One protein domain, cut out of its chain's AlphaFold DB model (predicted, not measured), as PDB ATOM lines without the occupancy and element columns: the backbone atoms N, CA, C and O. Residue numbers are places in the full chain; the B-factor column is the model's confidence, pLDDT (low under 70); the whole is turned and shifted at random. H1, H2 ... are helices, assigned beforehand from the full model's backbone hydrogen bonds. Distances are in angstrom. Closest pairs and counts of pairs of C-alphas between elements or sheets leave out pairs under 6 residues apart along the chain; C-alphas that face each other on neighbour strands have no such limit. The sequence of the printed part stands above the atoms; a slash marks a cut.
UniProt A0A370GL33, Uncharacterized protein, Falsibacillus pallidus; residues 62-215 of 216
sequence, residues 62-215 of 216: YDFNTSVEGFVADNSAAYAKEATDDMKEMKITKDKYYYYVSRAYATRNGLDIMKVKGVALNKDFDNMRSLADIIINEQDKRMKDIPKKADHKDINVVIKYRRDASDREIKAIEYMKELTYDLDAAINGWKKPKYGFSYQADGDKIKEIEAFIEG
ATOM      1  N   TYR A  62     143.151 153.763 242.086       83.06
ATOM      2  CA  TYR A  62     142.969 154.871 243.022       83.06
ATOM      3  C   TYR A  62     143.659 154.532 244.343       83.06
ATOM      4  O   TYR A  62     143.571 153.403 244.830       83.06
ATOM      5  N   ASP A  63     144.373 155.496 244.906       79.94
ATOM      6  CA  ASP A  63     145.086 155.407 246.184       79.94
ATOM      7  C   ASP A  63     144.283 155.997 247.358       79.94
ATOM      8  O   ASP A  63     144.815 156.179 248.451       79.94
ATOM      9  N   PHE A  64     142.991 156.249 247.144       81.75
ATOM     10  CA  PHE A  64     142.048 156.774 248.126       81.75
ATOM     11  C   PHE A  64     140.717 156.017 248.056       81.75
ATOM     12  O   PHE A  64     140.435 155.303 247.086       81.75
ATOM     13  N   ASN A  65     139.881 156.162 249.086       85.62
ATOM     14  CA  ASN A  65     138.570 155.531 249.106       85.62
ATOM     15  C   ASN A  65     137.628 156.157 248.067       85.62
ATOM     16  O   ASN A  65     137.416 157.366 248.036       85.62
ATOM     17  N   THR A  66     137.043 155.320 247.213       87.25
ATOM     18  CA  THR A  66     136.223 155.759 246.078       87.25
ATOM     19  C   THR A  66     134.723 155.868 246.389       87.25
ATOM     20  O   THR A  66     133.925 156.181 245.501       87.25
ATOM     21  N   SER A  67     134.325 155.630 247.641       93.19
ATOM     22  CA  SER A  67     133.008 156.003 248.169       93.19
ATOM     23  C   SER A  67     133.045 157.409 248.771       93.19
ATOM     24  O   SER A  67     134.093 157.868 249.215       93.19
ATOM     25  N   VAL A  68     131.896 158.085 248.821       94.88
ATOM     26  CA  VAL A  68     131.786 159.420 249.435       94.88
ATOM     27  C   VAL A  68     132.003 159.324 250.942       94.88
ATOM     28  O   VAL A  68     132.771 160.091 251.513       94.88
ATOM     29  N   GLU A  69     131.370 158.332 251.559       96.06
ATOM     30  CA  GLU A  69     131.461 157.977 252.972       96.06
ATOM     31  C   GLU A  69     132.914 157.776 253.398       96.06
ATOM     32  O   GLU A  69     133.397 158.401 254.344       96.06
ATOM     33  N   GLY A  70     133.631 156.937 252.650       95.69
ATOM     34  CA  GLY A  70     135.022 156.632 252.920       95.69
ATOM     35  C   GLY A  70     135.967 157.781 252.590       95.69
ATOM     36  O   GLY A  70     136.886 158.033 253.359       95.69
ATOM     37  N   PHE A  71     135.729 158.523 251.505       96.06
ATOM     38  CA  PHE A  71     136.514 159.716 251.181       96.06
ATOM     39  C   PHE A  71     136.444 160.754 252.309       96.06
ATOM     40  O   PHE A  71     137.468 161.302 252.724       96.06
ATOM     41  N   VAL A  72     135.245 161.013 252.832       96.12
ATOM     42  CA  VAL A  72     135.042 161.961 253.932       96.12
ATOM     43  C   VAL A  72     135.688 161.454 255.224       96.12
ATOM     44  O   VAL A  72     136.391 162.222 255.884       96.12
ATOM     45  N   ALA A  73     135.535 160.167 255.550       96.12
ATOM     46  CA  ALA A  73     136.178 159.562 256.718       96.12
ATOM     47  C   ALA A  73     137.715 159.631 256.640       96.12
ATOM     48  O   ALA A  73     138.367 160.004 257.617       96.12
ATOM     49  N   ASP A  74     138.297 159.336 255.473       95.31
ATOM     50  CA  ASP A  74     139.744 159.397 255.247       95.31
ATOM     51  C   ASP A  74     140.279 160.825 255.424       95.31
ATOM     52  O   ASP A  74     141.317 161.025 256.060       95.31
ATOM     53  N   ASN A  75     139.562 161.835 254.914       96.00
ATOM     54  CA  ASN A  75     139.939 163.240 255.096       96.00
ATOM     55  C   ASN A  75     139.829 163.668 256.565       96.00
ATOM     56  O   ASN A  75     140.797 164.199 257.110       96.00
ATOM     57  N   SER A  76     138.703 163.383 257.221       96.44
ATOM     58  CA  SER A  76     138.495 163.642 258.655       96.44
ATOM     59  C   SER A  76     139.628 163.047 259.496       96.44
ATOM     60  O   SER A  76     140.264 163.745 260.289       96.44
ATOM     61  N   ALA A  77     139.975 161.779 259.260       94.50
ATOM     62  CA  ALA A  77     141.071 161.109 259.953       94.50
ATOM     63  C   ALA A  77     142.445 161.727 259.643       94.50
ATOM     64  O   ALA A  77     143.273 161.872 260.547       94.50
ATOM     65  N   ALA A  78     142.701 162.101 258.387       92.75
ATOM     66  CA  ALA A  78     143.972 162.690 257.979       92.75
ATOM     67  C   ALA A  78     144.204 164.077 258.596       92.75
ATOM     68  O   ALA A  78     145.293 164.330 259.107       92.75
ATOM     69  N   TYR A  79     143.200 164.959 258.602       94.12
ATOM     70  CA  TYR A  79     143.327 166.296 259.200       94.12
ATOM     71  C   TYR A  79     143.234 166.285 260.728       94.12
ATOM     72  O   TYR A  79     143.810 167.153 261.385       94.12
ATOM     73  N   ALA A  80     142.567 165.292 261.322       91.81
ATOM     74  CA  ALA A  80     142.580 165.099 262.770       91.81
ATOM     75  C   ALA A  80     143.964 164.707 263.306       91.81
ATOM     76  O   ALA A  80     144.234 164.889 264.494       91.81
ATOM     77  N   LYS A  81     144.835 164.158 262.453       87.94
ATOM     78  CA  LYS A  81     146.172 163.736 262.850       87.94
ATOM     79  C   LYS A  81     147.055 164.956 263.112       87.94
ATOM     80  O   LYS A  81     147.280 165.780 262.228       87.94
ATOM     81  N   GLU A  82     147.593 165.036 264.323       82.81
ATOM     82  CA  GLU A  82     148.663 165.981 264.632       82.81
ATOM     83  C   GLU A  82     149.944 165.521 263.934       82.81
ATOM     84  O   GLU A  82     150.308 164.343 264.004       82.81
ATOM     85  N   ALA A  83     150.621 166.436 263.242       77.69
ATOM     86  CA  ALA A  83     151.910 166.138 262.640       77.69
ATOM     87  C   ALA A  83     152.929 165.829 263.747       77.69
ATOM     88  O   ALA A  83     153.143 166.631 264.654       77.69
ATOM     89  N   THR A  84     153.561 164.661 263.669       74.31
ATOM     90  CA  THR A  84     154.570 164.213 264.633       74.31
ATOM     91  C   THR A  84     155.911 164.051 263.943       74.31
ATOM     92  O   THR A  84     155.964 163.737 262.752       74.31
ATOM     93  N   ASP A  85     156.997 164.183 264.705       65.31
ATOM     94  CA  ASP A  85     158.372 164.018 264.209       65.31
ATOM     95  C   ASP A  85     158.617 162.657 263.542       65.31
ATOM     96  O   ASP A  85     159.565 162.497 262.779       65.31
ATOM     97  N   ASP A  86     157.744 161.674 263.778       65.69
ATOM     98  CA  ASP A  86     157.835 160.353 263.175       65.69
ATOM     99  C   ASP A  86     157.350 160.250 261.731       65.69
ATOM    100  O   ASP A  86     157.700 159.288 261.034       65.69
ATOM    101  N   MET A  87     156.586 161.233 261.258       77.44
ATOM    102  CA  MET A  87     156.058 161.247 259.898       77.44
ATOM    103  C   MET A  87     157.158 161.541 258.885       77.44
ATOM    104  O   MET A  87     158.033 162.369 259.117       77.44
ATOM    105  N   LYS A  88     157.104 160.881 257.725       72.44
ATOM    106  CA  LYS A  88     158.111 161.039 256.664       72.44
ATOM    107  C   LYS A  88     158.258 162.505 256.245       72.44
ATOM    108  O   LYS A  88     159.373 162.991 256.088       72.44
ATOM    109  N   GLU A  89     157.137 163.201 256.112       70.94
ATOM    110  CA  GLU A  89     157.054 164.619 255.778       70.94
ATOM    111  C   GLU A  89     157.771 165.470 256.830       70.94
ATOM    112  O   GLU A  89     158.563 166.335 256.470       70.94
ATOM    113  N   MET A  90     157.576 165.168 258.116       75.31
ATOM    114  CA  MET A  90     158.216 165.861 259.239       75.31
ATOM    115  C   MET A  90     159.709 165.558 259.356       75.31
ATOM    116  O   MET A  90     160.499 166.476 259.561       75.31
ATOM    117  N   LYS A  91     160.123 164.303 259.152       69.50
ATOM    118  CA  LYS A  91     161.540 163.891 259.188       69.50
ATOM    119  C   LYS A  91     162.377 164.603 258.137       69.50
ATOM    120  O   LYS A  91     163.545 164.899 258.374       69.50
ATOM    121  N   ILE A  92     161.777 164.855 256.980       70.69
ATOM    122  CA  ILE A  92     162.433 165.529 255.866       70.69
ATOM    123  C   ILE A  92     162.311 167.039 256.076       70.69
ATOM    124  O   ILE A  92     163.309 167.725 256.254       70.69
ATOM    125  N   THR A  93     161.094 167.570 256.131       73.69
ATOM    126  CA  THR A  93     160.876 169.020 256.082       73.69
ATOM    127  C   THR A  93     161.072 169.728 257.410       73.69
ATOM    128  O   THR A  93     161.364 170.920 257.397       73.69
ATOM    129  N   LYS A  94     160.941 169.054 258.555       80.19
ATOM    130  CA  LYS A  94     160.824 169.710 259.869       80.19
ATOM    131  C   LYS A  94     159.744 170.800 259.845       80.19
ATOM    132  O   LYS A  94     159.965 171.914 260.316       80.19
ATOM    133  N   ASP A  95     158.624 170.520 259.181       85.12
ATOM    134  CA  ASP A  95     157.524 171.456 258.969       85.12
ATOM    135  C   ASP A  95     156.177 170.754 259.065       85.12
ATOM    136  O   ASP A  95     155.767 170.016 258.164       85.12
ATOM    137  N   LYS A  96     155.459 171.031 260.155       86.62
ATOM    138  CA  LYS A  96     154.131 170.457 260.374       86.62
ATOM    139  C   LYS A  96     153.117 170.903 259.333       86.62
ATOM    140  O   LYS A  96     152.186 170.158 259.050       86.62
ATOM    141  N   TYR A  97     153.292 172.076 258.735       90.94
ATOM    142  CA  TYR A  97     152.349 172.602 257.755       90.94
ATOM    143  C   TYR A  97     152.491 171.896 256.406       90.94
ATOM    144  O   TYR A  97     151.490 171.617 255.750       90.94
ATOM    145  N   TYR A  98     153.700 171.443 256.058       88.12
ATOM    146  CA  TYR A  98     153.930 170.647 254.851       88.12
ATOM    147  C   TYR A  98     153.158 169.312 254.847       88.12
ATOM    148  O   TYR A  98     152.733 168.827 253.791       88.12
ATOM    149  N   TYR A  99     152.918 168.723 256.024       89.69
ATOM    150  CA  TYR A  99     152.028 167.566 256.151       89.69
ATOM    151  C   TYR A  99     150.617 167.897 255.644       89.69
ATOM    152  O   TYR A  99     150.076 167.164 254.815       89.69
ATOM    153  N   TYR A 100     150.046 169.020 256.084       93.25
ATOM    154  CA  TYR A 100     148.701 169.446 255.693       93.25
ATOM    155  C   TYR A 100     148.619 169.891 254.231       93.25
ATOM    156  O   TYR A 100     147.613 169.615 253.588       93.25
ATOM    157  N   VAL A 101     149.684 170.459 253.662       93.56
ATOM    158  CA  VAL A 101     149.779 170.701 252.209       93.56
ATOM    159  C   VAL A 101     149.629 169.400 251.426       93.56
ATOM    160  O   VAL A 101     148.846 169.321 250.479       93.56
ATOM    161  N   SER A 102     150.348 168.350 251.831       91.00
ATOM    162  CA  SER A 102     150.247 167.040 251.175       91.00
ATOM    163  C   SER A 102     148.819 166.483 251.256       91.00
ATOM    164  O   SER A 102     148.343 165.850 250.313       91.00
ATOM    165  N   ARG A 103     148.105 166.759 252.358       94.19
ATOM    166  CA  ARG A 103     146.683 166.416 252.496       94.19
ATOM    167  C   ARG A 103     145.791 167.267 251.607       94.19
ATOM    168  O   ARG A 103     144.938 166.691 250.950       94.19
ATOM    169  N   ALA A 104     146.031 168.570 251.500       96.81
ATOM    170  CA  ALA A 104     145.262 169.461 250.637       96.81
ATOM    171  C   ALA A 104     145.306 169.012 249.169       96.81
ATOM    172  O   ALA A 104     144.260 168.932 248.523       96.81
ATOM    173  N   TYR A 105     146.478 168.609 248.664       95.69
ATOM    174  CA  TYR A 105     146.595 168.018 247.326       95.69
ATOM    175  C   TYR A 105     145.767 166.736 247.169       95.69
ATOM    176  O   TYR A 105     145.046 166.587 246.184       95.69
ATOM    177  N   ALA A 106     145.833 165.819 248.139       94.12
ATOM    178  CA  ALA A 106     145.049 164.585 248.105       94.12
ATOM    179  C   ALA A 106     143.534 164.861 248.163       94.12
ATOM    180  O   ALA A 106     142.775 164.283 247.385       94.12
ATOM    181  N   THR A 107     143.100 165.783 249.029       96.38
ATOM    182  CA  THR A 107     141.709 166.243 249.128       96.38
ATOM    183  C   THR A 107     141.229 166.792 247.789       96.38
ATOM    184  O   THR A 107     140.198 166.352 247.283       96.38
ATOM    185  N   ARG A 108     141.990 167.710 247.183       95.94
ATOM    186  CA  ARG A 108     141.653 168.331 245.897       95.94
ATOM    187  C   ARG A 108     141.511 167.292 244.785       95.94
ATOM    188  O   ARG A 108     140.478 167.259 244.121       95.94
ATOM    189  N   ASN A 109     142.490 166.401 244.639       93.00
ATOM    190  CA  ASN A 109     142.455 165.343 243.625       93.00
ATOM    191  C   ASN A 109     141.260 164.398 243.825       93.00
ATOM    192  O   ASN A 109     140.595 164.013 242.862       93.00
ATOM    193  N   GLY A 110     140.949 164.042 245.074       93.56
ATOM    194  CA  GLY A 110     139.779 163.224 245.384       93.56
ATOM    195  C   GLY A 110     138.463 163.924 245.035       93.56
ATOM    196  O   GLY A 110     137.577 163.298 244.456       93.56
ATOM    197  N   LEU A 111     138.348 165.231 245.293       95.19
ATOM    198  CA  LEU A 111     137.179 166.051 244.939       95.19
ATOM    199  C   LEU A 111     137.003 166.259 243.424       95.19
ATOM    200  O   LEU A 111     135.894 166.556 242.964       95.19
ATOM    201  N   ASP A 112     138.059 166.105 242.628       92.38
ATOM    202  CA  ASP A 112     137.950 166.111 241.165       92.38
ATOM    203  C   ASP A 112     137.280 164.834 240.645       92.38
ATOM    204  O   ASP A 112     136.552 164.880 239.647       92.38
ATOM    205  N   ILE A 113     137.434 163.722 241.368       92.56
ATOM    206  CA  ILE A 113     136.869 162.414 241.019       92.56
ATOM    207  C   ILE A 113     135.486 162.224 241.652       92.56
ATOM    208  O   ILE A 113     134.551 161.825 240.957       92.56
ATOM    209  N   MET A 114     135.326 162.545 242.937       93.38
ATOM    210  CA  MET A 114     134.063 162.400 243.662       93.38
ATOM    211  C   MET A 114     132.972 163.294 243.071       93.38
ATOM    212  O   MET A 114     133.155 164.499 242.889       93.38
ATOM    213  N   LYS A 115     131.809 162.702 242.777       93.06
ATOM    214  CA  LYS A 115     130.618 163.408 242.284       93.06
ATOM    215  C   LYS A 115     129.393 163.020 243.097       93.06
ATOM    216  O   LYS A 115     129.067 161.839 243.228       93.06
ATOM    217  N   VAL A 116     128.662 164.024 243.571       94.50
ATOM    218  CA  VAL A 116     127.438 163.844 244.357       94.50
ATOM    219  C   VAL A 116     126.281 164.643 243.769       94.50
ATOM    220  O   VAL A 116     126.451 165.722 243.202       94.50
ATOM    221  N   LYS A 117     125.069 164.108 243.901       94.00
ATOM    222  CA  LYS A 117     123.826 164.863 243.724       94.00
ATOM    223  C   LYS A 117     123.266 165.148 245.103       94.00
ATOM    224  O   LYS A 117     122.769 164.218 245.709       94.00
ATOM    225  N   GLY A 118     123.351 166.385 245.565       94.44
ATOM    226  CA  GLY A 118     122.841 166.862 246.855       94.44
ATOM    227  C   GLY A 118     123.293 168.308 247.030       94.44
ATOM    228  O   GLY A 118     124.396 168.638 246.602       94.44
ATOM    229  N   VAL A 119     122.443 169.198 247.539       95.88
ATOM    230  CA  VAL A 119     122.768 170.636 247.550       95.88
ATOM    231  C   VAL A 119     123.751 170.946 248.672       95.88
ATOM    232  O   VAL A 119     124.806 171.514 248.401       95.88
ATOM    233  N   ALA A 120     123.441 170.518 249.896       97.44
ATOM    234  CA  ALA A 120     124.280 170.749 251.068       97.44
ATOM    235  C   ALA A 120     125.679 170.129 250.904       97.44
ATOM    236  O   ALA A 120     126.681 170.833 250.991       97.44
ATOM    237  N   LEU A 121     125.749 168.843 250.540       97.56
ATOM    238  CA  LEU A 121     127.027 168.155 250.360       97.56
ATOM    239  C   LEU A 121     127.894 168.730 249.225       97.56
ATOM    240  O   LEU A 121     129.114 168.754 249.350       97.56
ATOM    241  N   ASN A 122     127.297 169.206 248.124       97.12
ATOM    242  CA  ASN A 122     128.088 169.859 247.072       97.12
ATOM    243  C   ASN A 122     128.722 171.159 247.576       97.12
ATOM    244  O   ASN A 122     129.900 171.382 247.320       97.12
ATOM    245  N   LYS A 123     127.981 171.974 248.336       97.88
ATOM    246  CA  LYS A 123     128.539 173.192 248.936       97.88
ATOM    247  C   LYS A 123     129.675 172.886 249.905       97.88
ATOM    248  O   LYS A 123     130.708 173.544 249.870       97.88
ATOM    249  N   ASP A 124     129.521 171.849 250.720       98.50
ATOM    250  CA  ASP A 124     130.589 171.396 251.606       98.50
ATOM    251  C   ASP A 124     131.837 170.944 250.832       98.50
ATOM    252  O   ASP A 124     132.960 171.282 251.208       98.50
ATOM    253  N   PHE A 125     131.664 170.232 249.716       98.25
ATOM    254  CA  PHE A 125     132.770 169.842 248.836       98.25
ATOM    255  C   PHE A 125     133.439 171.047 248.165       98.25
ATOM    256  O   PHE A 125     134.658 171.045 247.981       98.25
ATOM    257  N   ASP A 126     132.678 172.085 247.831       98.25
ATOM    258  CA  ASP A 126     133.217 173.328 247.280       98.25
ATOM    259  C   ASP A 126     133.997 174.128 248.335       98.25
ATOM    260  O   ASP A 126     135.091 174.623 248.039       98.25
ATOM    261  N   ASN A 127     133.522 174.156 249.584       98.62
ATOM    262  CA  ASN A 127     134.263 174.720 250.713       98.62
ATOM    263  C   ASN A 127     135.567 173.951 250.957       98.62
ATOM    264  O   ASN A 127     136.632 174.562 251.035       98.62
ATOM    265  N   MET A 128     135.526 172.612 250.984       98.62
ATOM    266  CA  MET A 128     136.737 171.787 251.079       98.62
ATOM    267  C   MET A 128     137.721 172.097 249.944       98.62
ATOM    268  O   MET A 128     138.911 172.283 250.198       98.62
ATOM    269  N   ARG A 129     137.253 172.188 248.692       98.44
ATOM    270  CA  ARG A 129     138.126 172.505 247.547       98.44
ATOM    271  C   ARG A 129     138.792 173.869 247.717       98.44
ATOM    272  O   ARG A 129     140.003 173.975 247.551       98.44
ATOM    273  N   SER A 130     138.020 174.877 248.109       98.62
ATOM    274  CA  SER A 130     138.513 176.244 248.289       98.62
ATOM    275  C   SER A 130     139.551 176.341 249.410       98.62
ATOM    276  O   SER A 130     140.601 176.955 249.230       98.62
ATOM    277  N   LEU A 131     139.316 175.678 250.544       98.75
ATOM    278  CA  LEU A 131     140.285 175.607 251.644       98.75
ATOM    279  C   LEU A 131     141.569 174.885 251.225       98.75
ATOM    280  O   LEU A 131     142.661 175.360 251.531       98.75
ATOM    281  N   ALA A 132     141.457 173.769 250.493       98.56
ATOM    282  CA  ALA A 132     142.620 173.058 249.964       98.56
ATOM    283  C   ALA A 132     143.443 173.958 249.029       98.56
ATOM    284  O   ALA A 132     144.667 174.019 249.154       98.56
ATOM    285  N   ASP A 133     142.781 174.704 248.144       98.38
ATOM    286  CA  ASP A 133     143.443 175.654 247.253       98.38
ATOM    287  C   ASP A 133     144.108 176.801 248.019       98.38
ATOM    288  O   ASP A 133     145.208 177.213 247.654       98.38
ATOM    289  N   ILE A 134     143.509 177.303 249.104       98.56
ATOM    290  CA  ILE A 134     144.158 178.300 249.969       98.56
ATOM    291  C   ILE A 134     145.447 177.728 250.565       98.56
ATOM    292  O   ILE A 134     146.491 178.362 250.433       98.56
ATOM    293  N   ILE A 135     145.404 176.529 251.152       98.38
ATOM    294  CA  ILE A 135     146.584 175.877 251.750       98.38
ATOM    295  C   ILE A 135     147.701 175.713 250.709       98.38
ATOM    296  O   ILE A 135     148.848 176.083 250.959       98.38
ATOM    297  N   ILE A 136     147.364 175.210 249.519       97.50
ATOM    298  CA  ILE A 136     148.321 175.009 248.421       97.50
ATOM    299  C   ILE A 136     148.919 176.346 247.956       97.50
ATOM    300  O   ILE A 136     150.136 176.477 247.837       97.50
ATOM    301  N   ASN A 137     148.082 177.363 247.745       97.50
ATOM    302  CA  ASN A 137     148.537 178.673 247.282       97.50
ATOM    303  C   ASN A 137     149.417 179.386 248.319       97.50
ATOM    304  O   ASN A 137     150.369 180.078 247.952       97.50
ATOM    305  N   GLU A 138     149.109 179.262 249.611       97.44
ATOM    306  CA  GLU A 138     149.958 179.809 250.675       97.44
ATOM    307  C   GLU A 138     151.302 179.070 250.744       97.44
ATOM    308  O   GLU A 138     152.344 179.722 250.848       97.44
ATOM    309  N   GLN A 139     151.321 177.747 250.553       94.25
ATOM    310  CA  GLN A 139     152.572 176.997 250.429       94.25
ATOM    311  C   GLN A 139     153.431 177.492 249.258       94.25
ATOM    312  O   GLN A 139     154.637 177.690 249.421       94.25
ATOM    313  N   ASP A 140     152.844 177.748 248.091       93.81
ATOM    314  CA  ASP A 140     153.595 178.264 246.941       93.81
ATOM    315  C   ASP A 140     154.241 179.624 247.250       93.81
ATOM    316  O   ASP A 140     155.395 179.880 246.888       93.81
ATOM    317  N   LYS A 141     153.544 180.490 247.999       95.25
ATOM    318  CA  LYS A 141     154.107 181.766 248.474       95.25
ATOM    319  C   LYS A 141     155.284 181.548 249.421       95.25
ATOM    320  O   LYS A 141     156.252 182.309 249.352       95.25
ATOM    321  N   ARG A 142     155.236 180.522 250.275       92.31
ATOM    322  CA  ARG A 142     156.328 180.181 251.205       92.31
ATOM    323  C   ARG A 142     157.581 179.702 250.495       92.31
ATOM    324  O   ARG A 142     158.680 179.934 250.993       92.31
ATOM    325  N   MET A 143     157.421 179.089 249.327       90.06
ATOM    326  CA  MET A 143     158.514 178.544 248.518       90.06
ATOM    327  C   MET A 143     159.063 179.542 247.484       90.06
ATOM    328  O   MET A 143     160.077 179.268 246.841       90.06
ATOM    329  N   LYS A 144     158.431 180.715 247.324       90.44
ATOM    330  CA  LYS A 144     158.719 181.683 246.250       90.44
ATOM    331  C   LYS A 144     160.160 182.205 246.224       90.44
ATOM    332  O   LYS A 144     160.672 182.501 245.144       90.44
ATOM    333  N   ASP A 145     160.803 182.325 247.383       87.12
ATOM    334  CA  ASP A 145     162.151 182.903 247.497       87.12
ATOM    335  C   ASP A 145     163.273 181.870 247.353       87.12
ATOM    336  O   ASP A 145     164.453 182.233 247.355       87.12
ATOM    337  N   ILE A 146     162.939 180.584 247.206       86.50
ATOM    338  CA  ILE A 146     163.948 179.552 246.980       86.50
ATOM    339  C   ILE A 146     164.604 179.820 245.616       86.50
ATOM    340  O   ILE A 146     163.914 179.841 244.590       86.50
ATOM    341  N   PRO A 147     165.935 180.016 245.552       86.62
ATOM    342  CA  PRO A 147     166.593 180.354 244.299       86.62
ATOM    343  C   PRO A 147     166.326 179.299 243.218       86.62
ATOM    344  O   PRO A 147     166.490 178.102 243.448       86.62
ATOM    345  N   LYS A 148     165.979 179.733 241.999       82.50
ATOM    346  CA  LYS A 148     165.675 178.823 240.871       82.50
ATOM    347  C   LYS A 148     166.823 177.877 240.503       82.50
ATOM    348  O   LYS A 148     166.586 176.822 239.935       82.50
ATOM    349  N   LYS A 149     168.066 178.294 240.770       83.94
ATOM    350  CA  LYS A 149     169.278 177.502 240.511       83.94
ATOM    351  C   LYS A 149     169.639 176.562 241.662       83.94
ATOM    352  O   LYS A 149     170.586 175.797 241.521       83.94
ATOM    353  N   ALA A 150     168.973 176.679 242.808       79.75
ATOM    354  CA  ALA A 150     169.243 175.805 243.932       79.75
ATOM    355  C   ALA A 150     168.657 174.416 243.663       79.75
ATOM    356  O   ALA A 150     167.670 174.284 242.939       79.75
ATOM    357  N   ASP A 151     169.255 173.387 244.254       79.31
ATOM    358  CA  ASP A 151     168.663 172.058 244.218       79.31
ATOM    359  C   ASP A 151     167.470 172.024 245.175       79.31
ATOM    360  O   ASP A 151     167.633 172.006 246.393       79.31
ATOM    361  N   HIS A 152     166.252 172.039 244.633       73.88
ATOM    362  CA  HIS A 152     165.022 171.978 245.435       73.88
ATOM    363  C   HIS A 152     164.821 170.599 246.083       73.88
ATOM    364  O   HIS A 152     163.915 170.435 246.898       73.88
ATOM    365  N   LYS A 153     165.667 169.612 245.750       77.75
ATOM    366  CA  LYS A 153     165.753 168.327 246.452       77.75
ATOM    367  C   LYS A 153     166.668 168.390 247.677       77.75
ATOM    368  O   LYS A 153     166.577 167.503 248.523       77.75
ATOM    369  N   ASP A 154     167.517 169.416 247.798       83.31
ATOM    370  CA  ASP A 154     168.306 169.643 249.007       83.31
ATOM    371  C   ASP A 154     167.421 170.262 250.087       83.31
ATOM    372  O   ASP A 154     166.983 171.415 250.033       83.31
ATOM    373  N   ILE A 155     167.174 169.474 251.121       80.38
ATOM    374  CA  ILE A 155     166.308 169.869 252.215       80.38
ATOM    375  C   ILE A 155     166.864 171.033 253.035       80.38
ATOM    376  O   ILE A 155     166.093 171.829 253.569       80.38
ATOM    377  N   ASN A 156     168.188 171.192 253.092       84.50
ATOM    378  CA  ASN A 156     168.808 172.319 253.781       84.50
ATOM    379  C   ASN A 156     168.562 173.626 253.026       84.50
ATOM    380  O   ASN A 156     168.374 174.664 253.656       84.50
ATOM    381  N   VAL A 157     168.508 173.581 251.689       84.62
ATOM    382  CA  VAL A 157     168.104 174.727 250.861       84.62
ATOM    383  C   VAL A 157     166.653 175.091 251.158       84.62
ATOM    384  O   VAL A 157     166.362 176.256 251.420       84.62
ATOM    385  N   VAL A 158     165.749 174.109 251.164       84.44
ATOM    386  CA  VAL A 158     164.326 174.348 251.444       84.44
ATOM    387  C   VAL A 158     164.131 174.935 252.843       84.44
ATOM    388  O   VAL A 158     163.477 175.963 252.981       84.44
ATOM    389  N   ILE A 159     164.742 174.342 253.872       85.06
ATOM    390  CA  ILE A 159     164.657 174.834 255.257       85.06
ATOM    391  C   ILE A 159     165.227 176.251 255.379       85.06
ATOM    392  O   ILE A 159     164.675 177.065 256.110       85.06
ATOM    393  N   LYS A 160     166.315 176.560 254.665       87.25
ATOM    394  CA  LYS A 160     166.978 177.866 254.737       87.25
ATOM    395  C   LYS A 160     166.140 179.006 254.157       87.25
ATOM    396  O   LYS A 160     166.224 180.120 254.664       87.25
ATOM    397  N   TYR A 161     165.423 178.756 253.063       88.31
ATOM    398  CA  TYR A 161     164.771 179.818 252.286       88.31
ATOM    399  C   TYR A 161     163.249 179.817 252.378       88.31
ATOM    400  O   TYR A 161     162.641 180.822 252.007       88.31
ATOM    401  N   ARG A 162     162.615 178.726 252.829       90.00
ATOM    402  CA  ARG A 162     161.161 178.738 252.997       90.00
ATOM    403  C   ARG A 162     160.763 179.785 254.029       90.00
ATOM    404  O   ARG A 162     161.458 179.997 255.022       90.00
ATOM    405  N   ARG A 163     159.589 180.367 253.832       92.69
ATOM    406  CA  ARG A 163     158.936 181.188 254.850       92.69
ATOM    407  C   ARG A 163     158.106 180.316 255.792       92.69
ATOM    408  O   ARG A 163     157.700 179.199 255.441       92.69
ATOM    409  N   ASP A 164     157.834 180.847 256.975       92.62
ATOM    410  CA  ASP A 164     156.880 180.248 257.905       92.62
ATOM    411  C   ASP A 164     155.461 180.248 257.324       92.62
ATOM    412  O   ASP A 164     155.168 180.966 256.362       92.62
ATOM    413  N   ALA A 165     154.598 179.398 257.887       94.62
ATOM    414  CA  ALA A 165     153.191 179.356 257.514       94.62
ATOM    415  C   ALA A 165     152.516 180.697 257.808       94.62
ATOM    416  O   ALA A 165     152.733 181.283 258.870       94.62
ATOM    417  N   SER A 166     151.712 181.185 256.864       96.69
ATOM    418  CA  SER A 166     150.937 182.406 257.074       96.69
ATOM    419  C   SER A 166     149.739 182.127 257.980       96.69
ATOM    420  O   SER A 166     149.222 181.010 258.006       96.69
ATOM    421  N   ASP A 167     149.229 183.152 258.666       97.62
ATOM    422  CA  ASP A 167     148.000 183.023 259.466       97.62
ATOM    423  C   ASP A 167     146.830 182.497 258.624       97.62
ATOM    424  O   ASP A 167     146.007 181.718 259.098       97.62
ATOM    425  N   ARG A 168     146.797 182.860 257.336       97.88
ATOM    426  CA  ARG A 168     145.797 182.376 256.382       97.88
ATOM    427  C   ARG A 168     145.936 180.881 256.096       97.88
ATOM    428  O   ARG A 168     144.923 180.192 256.028       97.88
ATOM    429  N   GLU A 169     147.155 180.364 255.955       97.44
ATOM    430  CA  GLU A 169     147.392 178.921 255.808       97.44
ATOM    431  C   GLU A 169     146.944 178.170 257.064       97.44
ATOM    432  O   GLU A 169     146.196 177.198 256.975       97.44
ATOM    433  N   ILE A 170     147.355 178.659 258.237       97.56
ATOM    434  CA  ILE A 170     147.014 178.062 259.532       97.56
ATOM    435  C   ILE A 170     145.494 178.011 259.698       97.56
ATOM    436  O   ILE A 170     144.943 176.952 259.999       97.56
ATOM    437  N   LYS A 171     144.807 179.123 259.421       98.31
ATOM    438  CA  LYS A 171     143.353 179.213 259.544       98.31
ATOM    439  C   LYS A 171     142.619 178.311 258.551       98.31
ATOM    440  O   LYS A 171     141.641 177.668 258.922       98.31
ATOM    441  N   ALA A 172     143.110 178.194 257.317       98.50
ATOM    442  CA  ALA A 172     142.539 177.271 256.337       98.50
ATOM    443  C   ALA A 172     142.678 175.801 256.772       98.50
ATOM    444  O   ALA A 172     141.749 175.017 256.582       98.50
ATOM    445  N   ILE A 173     143.806 175.428 257.390       98.00
ATOM    446  CA  ILE A 173     144.019 174.081 257.945       98.00
ATOM    447  C   ILE A 173     143.045 173.805 259.096       98.00
ATOM    448  O   ILE A 173     142.465 172.718 259.150       98.00
ATOM    449  N   GLU A 174     142.843 174.771 259.994       98.00
ATOM    450  CA  GLU A 174     141.864 174.662 261.083       98.00
ATOM    451  C   GLU A 174     140.451 174.443 260.540       98.00
ATOM    452  O   GLU A 174     139.813 173.445 260.880       98.00
ATOM    453  N   TYR A 175     139.996 175.303 259.626       98.62
ATOM    454  CA  TYR A 175     138.672 175.167 259.025       98.62
ATOM    455  C   TYR A 175     138.501 173.854 258.264       98.62
ATOM    456  O   TYR A 175     137.458 173.217 258.374       98.62
ATOM    457  N   MET A 176     139.524 173.394 257.541       98.50
ATOM    458  CA  MET A 176     139.488 172.094 256.872       98.50
ATOM    459  C   MET A 176     139.324 170.943 257.878       98.50
ATOM    460  O   MET A 176     138.516 170.037 257.660       98.50
ATOM    461  N   LYS A 177     140.056 170.970 259.000       97.94
ATOM    462  CA  LYS A 177     139.953 169.965 260.073       97.94
ATOM    463  C   LYS A 177     138.559 169.942 260.698       97.94
ATOM    464  O   LYS A 177     138.014 168.871 260.951       97.94
ATOM    465  N   GLU A 178     137.981 171.109 260.947       98.12
ATOM    466  CA  GLU A 178     136.670 171.237 261.583       98.12
ATOM    467  C   GLU A 178     135.522 170.873 260.629       98.12
ATOM    468  O   GLU A 178     134.641 170.094 260.999       98.12
ATOM    469  N   LEU A 179     135.579 171.337 259.375       98.50
ATOM    470  CA  LEU A 179     134.615 170.999 258.325       98.50
ATOM    471  C   LEU A 179     134.589 169.494 258.041       98.50
ATOM    472  O   LEU A 179     133.520 168.887 258.017       98.50
ATOM    473  N   THR A 180     135.758 168.874 257.849       97.88
ATOM    474  CA  THR A 180     135.840 167.432 257.557       97.88
ATOM    475  C   THR A 180     135.341 166.581 258.720       97.88
ATOM    476  O   THR A 180     134.707 165.557 258.481       97.88
ATOM    477  N   TYR A 181     135.541 167.023 259.965       97.94
ATOM    478  CA  TYR A 181     134.958 166.370 261.136       97.94
ATOM    479  C   TYR A 181     133.424 166.422 261.129       97.94
ATOM    480  O   TYR A 181     132.777 165.397 261.354       97.94
ATOM    481  N   ASP A 182     132.834 167.598 260.892       98.25
ATOM    482  CA  ASP A 182     131.376 167.756 260.892       98.25
ATOM    483  C   ASP A 182     130.718 166.970 259.749       98.25
ATOM    484  O   ASP A 182     129.710 166.297 259.966       98.25
ATOM    485  N   LEU A 183     131.319 166.997 258.557       97.31
ATOM    486  CA  LEU A 183     130.890 166.215 257.392       97.31
ATOM    487  C   LEU A 183     130.879 164.715 257.673       97.31
ATOM    488  O   LEU A 183     129.909 164.019 257.379       97.31
ATOM    489  N   ASP A 184     131.963 164.214 258.248       97.69
ATOM    490  CA  ASP A 184     132.125 162.809 258.587       97.69
ATOM    491  C   ASP A 184     131.112 162.361 259.642       97.69
ATOM    492  O   ASP A 184     130.479 161.312 259.508       97.69
ATOM    493  N   ALA A 185     130.867 163.199 260.648       97.00
ATOM    494  CA  ALA A 185     129.799 162.985 261.612       97.00
ATOM    495  C   ALA A 185     128.409 162.941 260.945       97.00
ATOM    496  O   ALA A 185     127.621 162.043 261.240       97.00
ATOM    497  N   ALA A 186     128.119 163.865 260.026       96.38
ATOM    498  CA  ALA A 186     126.826 163.954 259.347       96.38
ATOM    499  C   ALA A 186     126.567 162.801 258.362       96.38
ATOM    500  O   ALA A 186     125.436 162.332 258.249       96.38
ATOM    501  N   ILE A 187     127.599 162.334 257.658       96.06
ATOM    502  CA  ILE A 187     127.481 161.291 256.629       96.06
ATOM    503  C   ILE A 187     127.559 159.892 257.236       96.06
ATOM    504  O   ILE A 187     126.748 159.030 256.905       96.06
ATOM    505  N   ASN A 188     128.522 159.660 258.127       95.75
ATOM    506  CA  ASN A 188     128.827 158.324 258.637       95.75
ATOM    507  C   ASN A 188     128.201 158.047 260.019       95.75
ATOM    508  O   ASN A 188     128.264 156.919 260.502       95.75
ATOM    509  N   GLY A 189     127.630 159.048 260.705       89.94
ATOM    510  CA  GLY A 189     126.796 158.879 261.913       89.94
ATOM    511  C   GLY A 189     127.492 158.374 263.189       89.94
ATOM    512  O   GLY A 189     126.872 158.280 264.245       89.94
ATOM    513  N   TRP A 190     128.781 158.054 263.129       78.88
ATOM    514  CA  TRP A 190     129.593 157.554 264.242       78.88
ATOM    515  C   TRP A 190     129.963 158.610 265.294       78.88
ATOM    516  O   TRP A 190     130.404 158.262 266.391       78.88
ATOM    517  N   LYS A 191     129.785 159.898 264.985       85.50
ATOM    518  CA  LYS A 191     130.006 161.040 265.887       85.50
ATOM    519  C   LYS A 191     128.909 162.076 265.664       85.50
ATOM    520  O   LYS A 191     128.246 162.063 264.634       85.50
ATOM    521  N   LYS A 192     128.725 162.985 266.625       92.12
ATOM    522  CA  LYS A 192     127.874 164.165 266.427       92.12
ATOM    523  C   LYS A 192     128.705 165.307 265.833       92.12
ATOM    524  O   LYS A 192     129.826 165.503 266.315       92.12
ATOM    525  N   PRO A 193     128.171 166.066 264.860       94.75
ATOM    526  CA  PRO A 193     128.781 167.322 264.442       94.75
ATOM    527  C   PRO A 193     128.926 168.253 265.646       94.75
ATOM    528  O   PRO A 193     128.111 168.193 266.575       94.75
ATOM    529  N   LYS A 194     129.976 169.074 265.673       96.88
ATOM    530  CA  LYS A 194     130.255 169.923 266.843       96.88
ATOM    531  C   LYS A 194     130.856 171.286 266.532       96.88
ATOM    532  O   LYS A 194     130.843 172.129 267.425       96.88
ATOM    533  N   TYR A 195     131.431 171.496 265.349       97.81
ATOM    534  CA  TYR A 195     132.135 172.747 265.062       97.81
ATOM    535  C   TYR A 195     131.243 173.788 264.387       97.81
ATOM    536  O   TYR A 195     131.405 174.976 264.675       97.81
ATOM    537  N   GLY A 196     130.274 173.337 263.589       97.75
ATOM    538  CA  GLY A 196     129.242 174.159 262.964       97.75
ATOM    539  C   GLY A 196     129.571 174.608 261.539       97.75
ATOM    540  O   GLY A 196     128.978 175.577 261.076       97.75
ATOM    541  N   PHE A 197     130.493 173.952 260.829       98.25
ATOM    542  CA  PHE A 197     130.970 174.438 259.520       98.25
ATOM    543  C   PHE A 197     130.385 173.713 258.304       98.25
ATOM    544  O   PHE A 197     130.549 174.196 257.188       98.25
ATOM    545  N   SER A 198     129.704 172.581 258.499       97.94
ATOM    546  CA  SER A 198     129.117 171.803 257.400       97.94
ATOM    547  C   SER A 198     127.655 172.170 257.147       97.94
ATOM    548  O   SER A 198     126.824 172.144 258.057       97.94
ATOM    549  N   TYR A 199     127.320 172.415 255.881       98.00
ATOM    550  CA  TYR A 199     125.951 172.482 255.376       98.00
ATOM    551  C   TYR A 199     125.186 171.183 255.625       98.00
ATOM    552  O   TYR A 199     124.041 171.213 256.071       98.00
ATOM    553  N   GLN A 200     125.812 170.033 255.360       97.19
ATOM    554  CA  GLN A 200     125.211 168.714 255.567       97.19
ATOM    555  C   GLN A 200     124.857 168.455 257.043       97.19
ATOM    556  O   GLN A 200     123.958 167.664 257.328       97.19
ATOM    557  N   ALA A 201     125.543 169.137 257.966       96.62
ATOM    558  CA  ALA A 201     125.365 169.048 259.411       96.62
ATOM    559  C   ALA A 201     124.492 170.160 260.033       96.62
ATOM    560  O   ALA A 201     124.421 170.227 261.259       96.62
ATOM    561  N   ASP A 202     123.864 171.033 259.234       96.00
ATOM    562  CA  ASP A 202     123.154 172.235 259.715       96.00
ATOM    563  C   ASP A 202     124.027 173.165 260.576       96.00
ATOM    564  O   ASP A 202     123.599 173.681 261.611       96.00
ATOM    565  N   GLY A 203     125.275 173.367 260.158       97.38
ATOM    566  CA  GLY A 203     126.231 174.205 260.867       97.38
ATOM    567  C   GLY A 203     125.811 175.677 260.971       97.38
ATOM    568  O   GLY A 203     125.350 176.287 260.009       97.38
ATOM    569  N   ASP A 204     126.013 176.285 262.137       98.06
ATOM    570  CA  ASP A 204     125.700 177.693 262.409       98.06
ATOM    571  C   ASP A 204     126.823 178.669 262.010       98.06
ATOM    572  O   ASP A 204     126.592 179.878 261.932       98.06
ATOM    573  N   LYS A 205     128.017 178.159 261.685       98.38
ATOM    574  CA  LYS A 205     129.211 178.931 261.294       98.38
ATOM    575  C   LYS A 205     129.560 178.837 259.812       98.38
ATOM    576  O   LYS A 205     130.635 179.252 259.391       98.38
ATOM    577  N   ILE A 206     128.639 178.353 258.988       98.06
ATOM    578  CA  ILE A 206     128.808 178.276 257.530       98.06
ATOM    579  C   ILE A 206     129.206 179.635 256.922       98.06
ATOM    580  O   ILE A 206     130.087 179.707 256.074       98.06
ATOM    581  N   LYS A 207     128.615 180.734 257.398       98.06
ATOM    582  CA  LYS A 207     128.950 182.076 256.892       98.06
ATOM    583  C   LYS A 207     130.365 182.523 257.258       98.06
ATOM    584  O   LYS A 207     130.943 183.332 256.548       98.06
ATOM    585  N   GLU A 208     130.905 182.027 258.368       98.25
ATOM    586  CA  GLU A 208     132.254 182.371 258.820       98.25
ATOM    587  C   GLU A 208     133.305 181.783 257.873       98.25
ATOM    588  O   GLU A 208     134.212 182.485 257.430       98.25
ATOM    589  N   ILE A 209     133.152 180.504 257.519       97.75
ATOM    590  CA  ILE A 209     134.074 179.831 256.600       97.75
ATOM    591  C   ILE A 209     133.950 180.374 255.171       97.75
ATOM    592  O   ILE A 209     134.967 180.517 254.495       97.75
ATOM    593  N   GLU A 210     132.743 180.737 254.729       98.19
ATOM    594  CA  GLU A 210     132.521 181.368 253.421       98.19
ATOM    595  C   GLU A 210     133.171 182.753 253.336       98.19
ATOM    596  O   GLU A 210     133.939 182.992 252.408       98.19
ATOM    597  N   ALA A 211     132.976 183.611 254.344       98.12
ATOM    598  CA  ALA A 211     133.628 184.921 254.410       98.12
ATOM    599  C   ALA A 211     135.162 184.797 254.357       98.12
ATOM    600  O   ALA A 211     135.831 185.484 253.585       98.12
ATOM    601  N   PHE A 212     135.734 183.840 255.101       98.38
ATOM    602  CA  PHE A 212     137.171 183.562 255.050       98.38
ATOM    603  C   PHE A 212     137.653 183.129 253.654       98.38
ATOM    604  O   PHE A 212     138.728 183.548 253.207       98.38
ATOM    605  N   ILE A 213     136.888 182.272 252.967       97.62
ATOM    606  CA  ILE A 213     137.212 181.800 251.613       97.62
ATOM    607  C   ILE A 213     137.178 182.963 250.615       97.62
ATOM    608  O   ILE A 213     138.083 183.081 249.783       97.62
ATOM    609  N   GLU A 214     136.171 183.827 250.722       95.50
ATOM    610  CA  GLU A 214     135.972 185.003 249.869       95.50
ATOM    611  C   GLU A 214     136.984 186.126 250.160       95.50
ATOM    612  O   GLU A 214     137.259 186.954 249.288       95.50
ATOM    613  N   GLY A 215     137.634 186.087 251.328       89.06
ATOM    614  CA  GLY A 215     138.645 187.056 251.747       89.06
ATOM    615  C   GLY A 215     138.055 188.323 252.364       89.06
ATOM    616  O   GLY A 215     138.679 189.382 252.248       89.06
TER     617      GLY A 215
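Overview. This is residues 62 to 215 of the 216 residues of an uncharacterized protein of Falsibacillus pallidus (UniProt A0A370GL33). Look for an up-and-down bundle of four helices, H1, H3, H4 and H6, each running against the bundle helix before it. The short helices H2 and H5 touch each other at one end of the bundle, and the short H7 packs on H4. The printed part has 154 residues with seven named helices, H1 to H7 in chain order, and no named strand; its class is all helix. It is compact, with a radius of gyration of the C-alphas of 16.2 A and spans of 48 by 32 by 26 A.

Arrangement. Start at the longest helix, H4, residues 119 to 143. It forms a helical hairpin with H3, residues 96 to 113, at a steep tilt of 43 degrees; the closest C-alphas, Ala 132 and Ala 104, are 4.5 A apart. H4 touches H6, residues 167 to 188, at a shallow tilt of 29 degrees, closest at C-alphas 135 and 169, 5.1 A. H1, residues 68 to 80, touches H6, closest at C-alphas 76 and 180, 4.8 A, and H3, closest at C-alphas 75 and 107, 6.9 A. H1 and H4 are apart. H7, residues 206 to 214, touches H4 at residues 127 to 134 alone, closest at C-alphas 213 and 130, 6.6 A. H2, residues 88 to 93, touches H5, residues 155 to 161, closest at C-alphas 93 and 155, 6.7 A. H2 and H3 touch only at the corner, at H3's residues 96 to 99 alone, closest at C-alphas 89 and 99, 5.8 A. Every O i to N i+4 pair is within hydrogen-bond range in H1, H2, H4, H5, H6 and H7; in H3, 12 of 14 are.

Along the chain. Find C-alpha 119 at (122.768, 170.636, 247.550); H4 runs 36.6 A to C-alpha 143. H6 measures 31.3 A, H3 27.2 A. H7 ends at C-alpha 214, (135.972, 185.003, 249.869).

Size, cuts and confidence. The farthest C-alphas, Lys 149 and Gly 189, are 51.1 A apart. The printed part has no cut; the links H4 to H5 and H6 to H7 are long. Residues 85, 86 and 91 have pLDDT under 70.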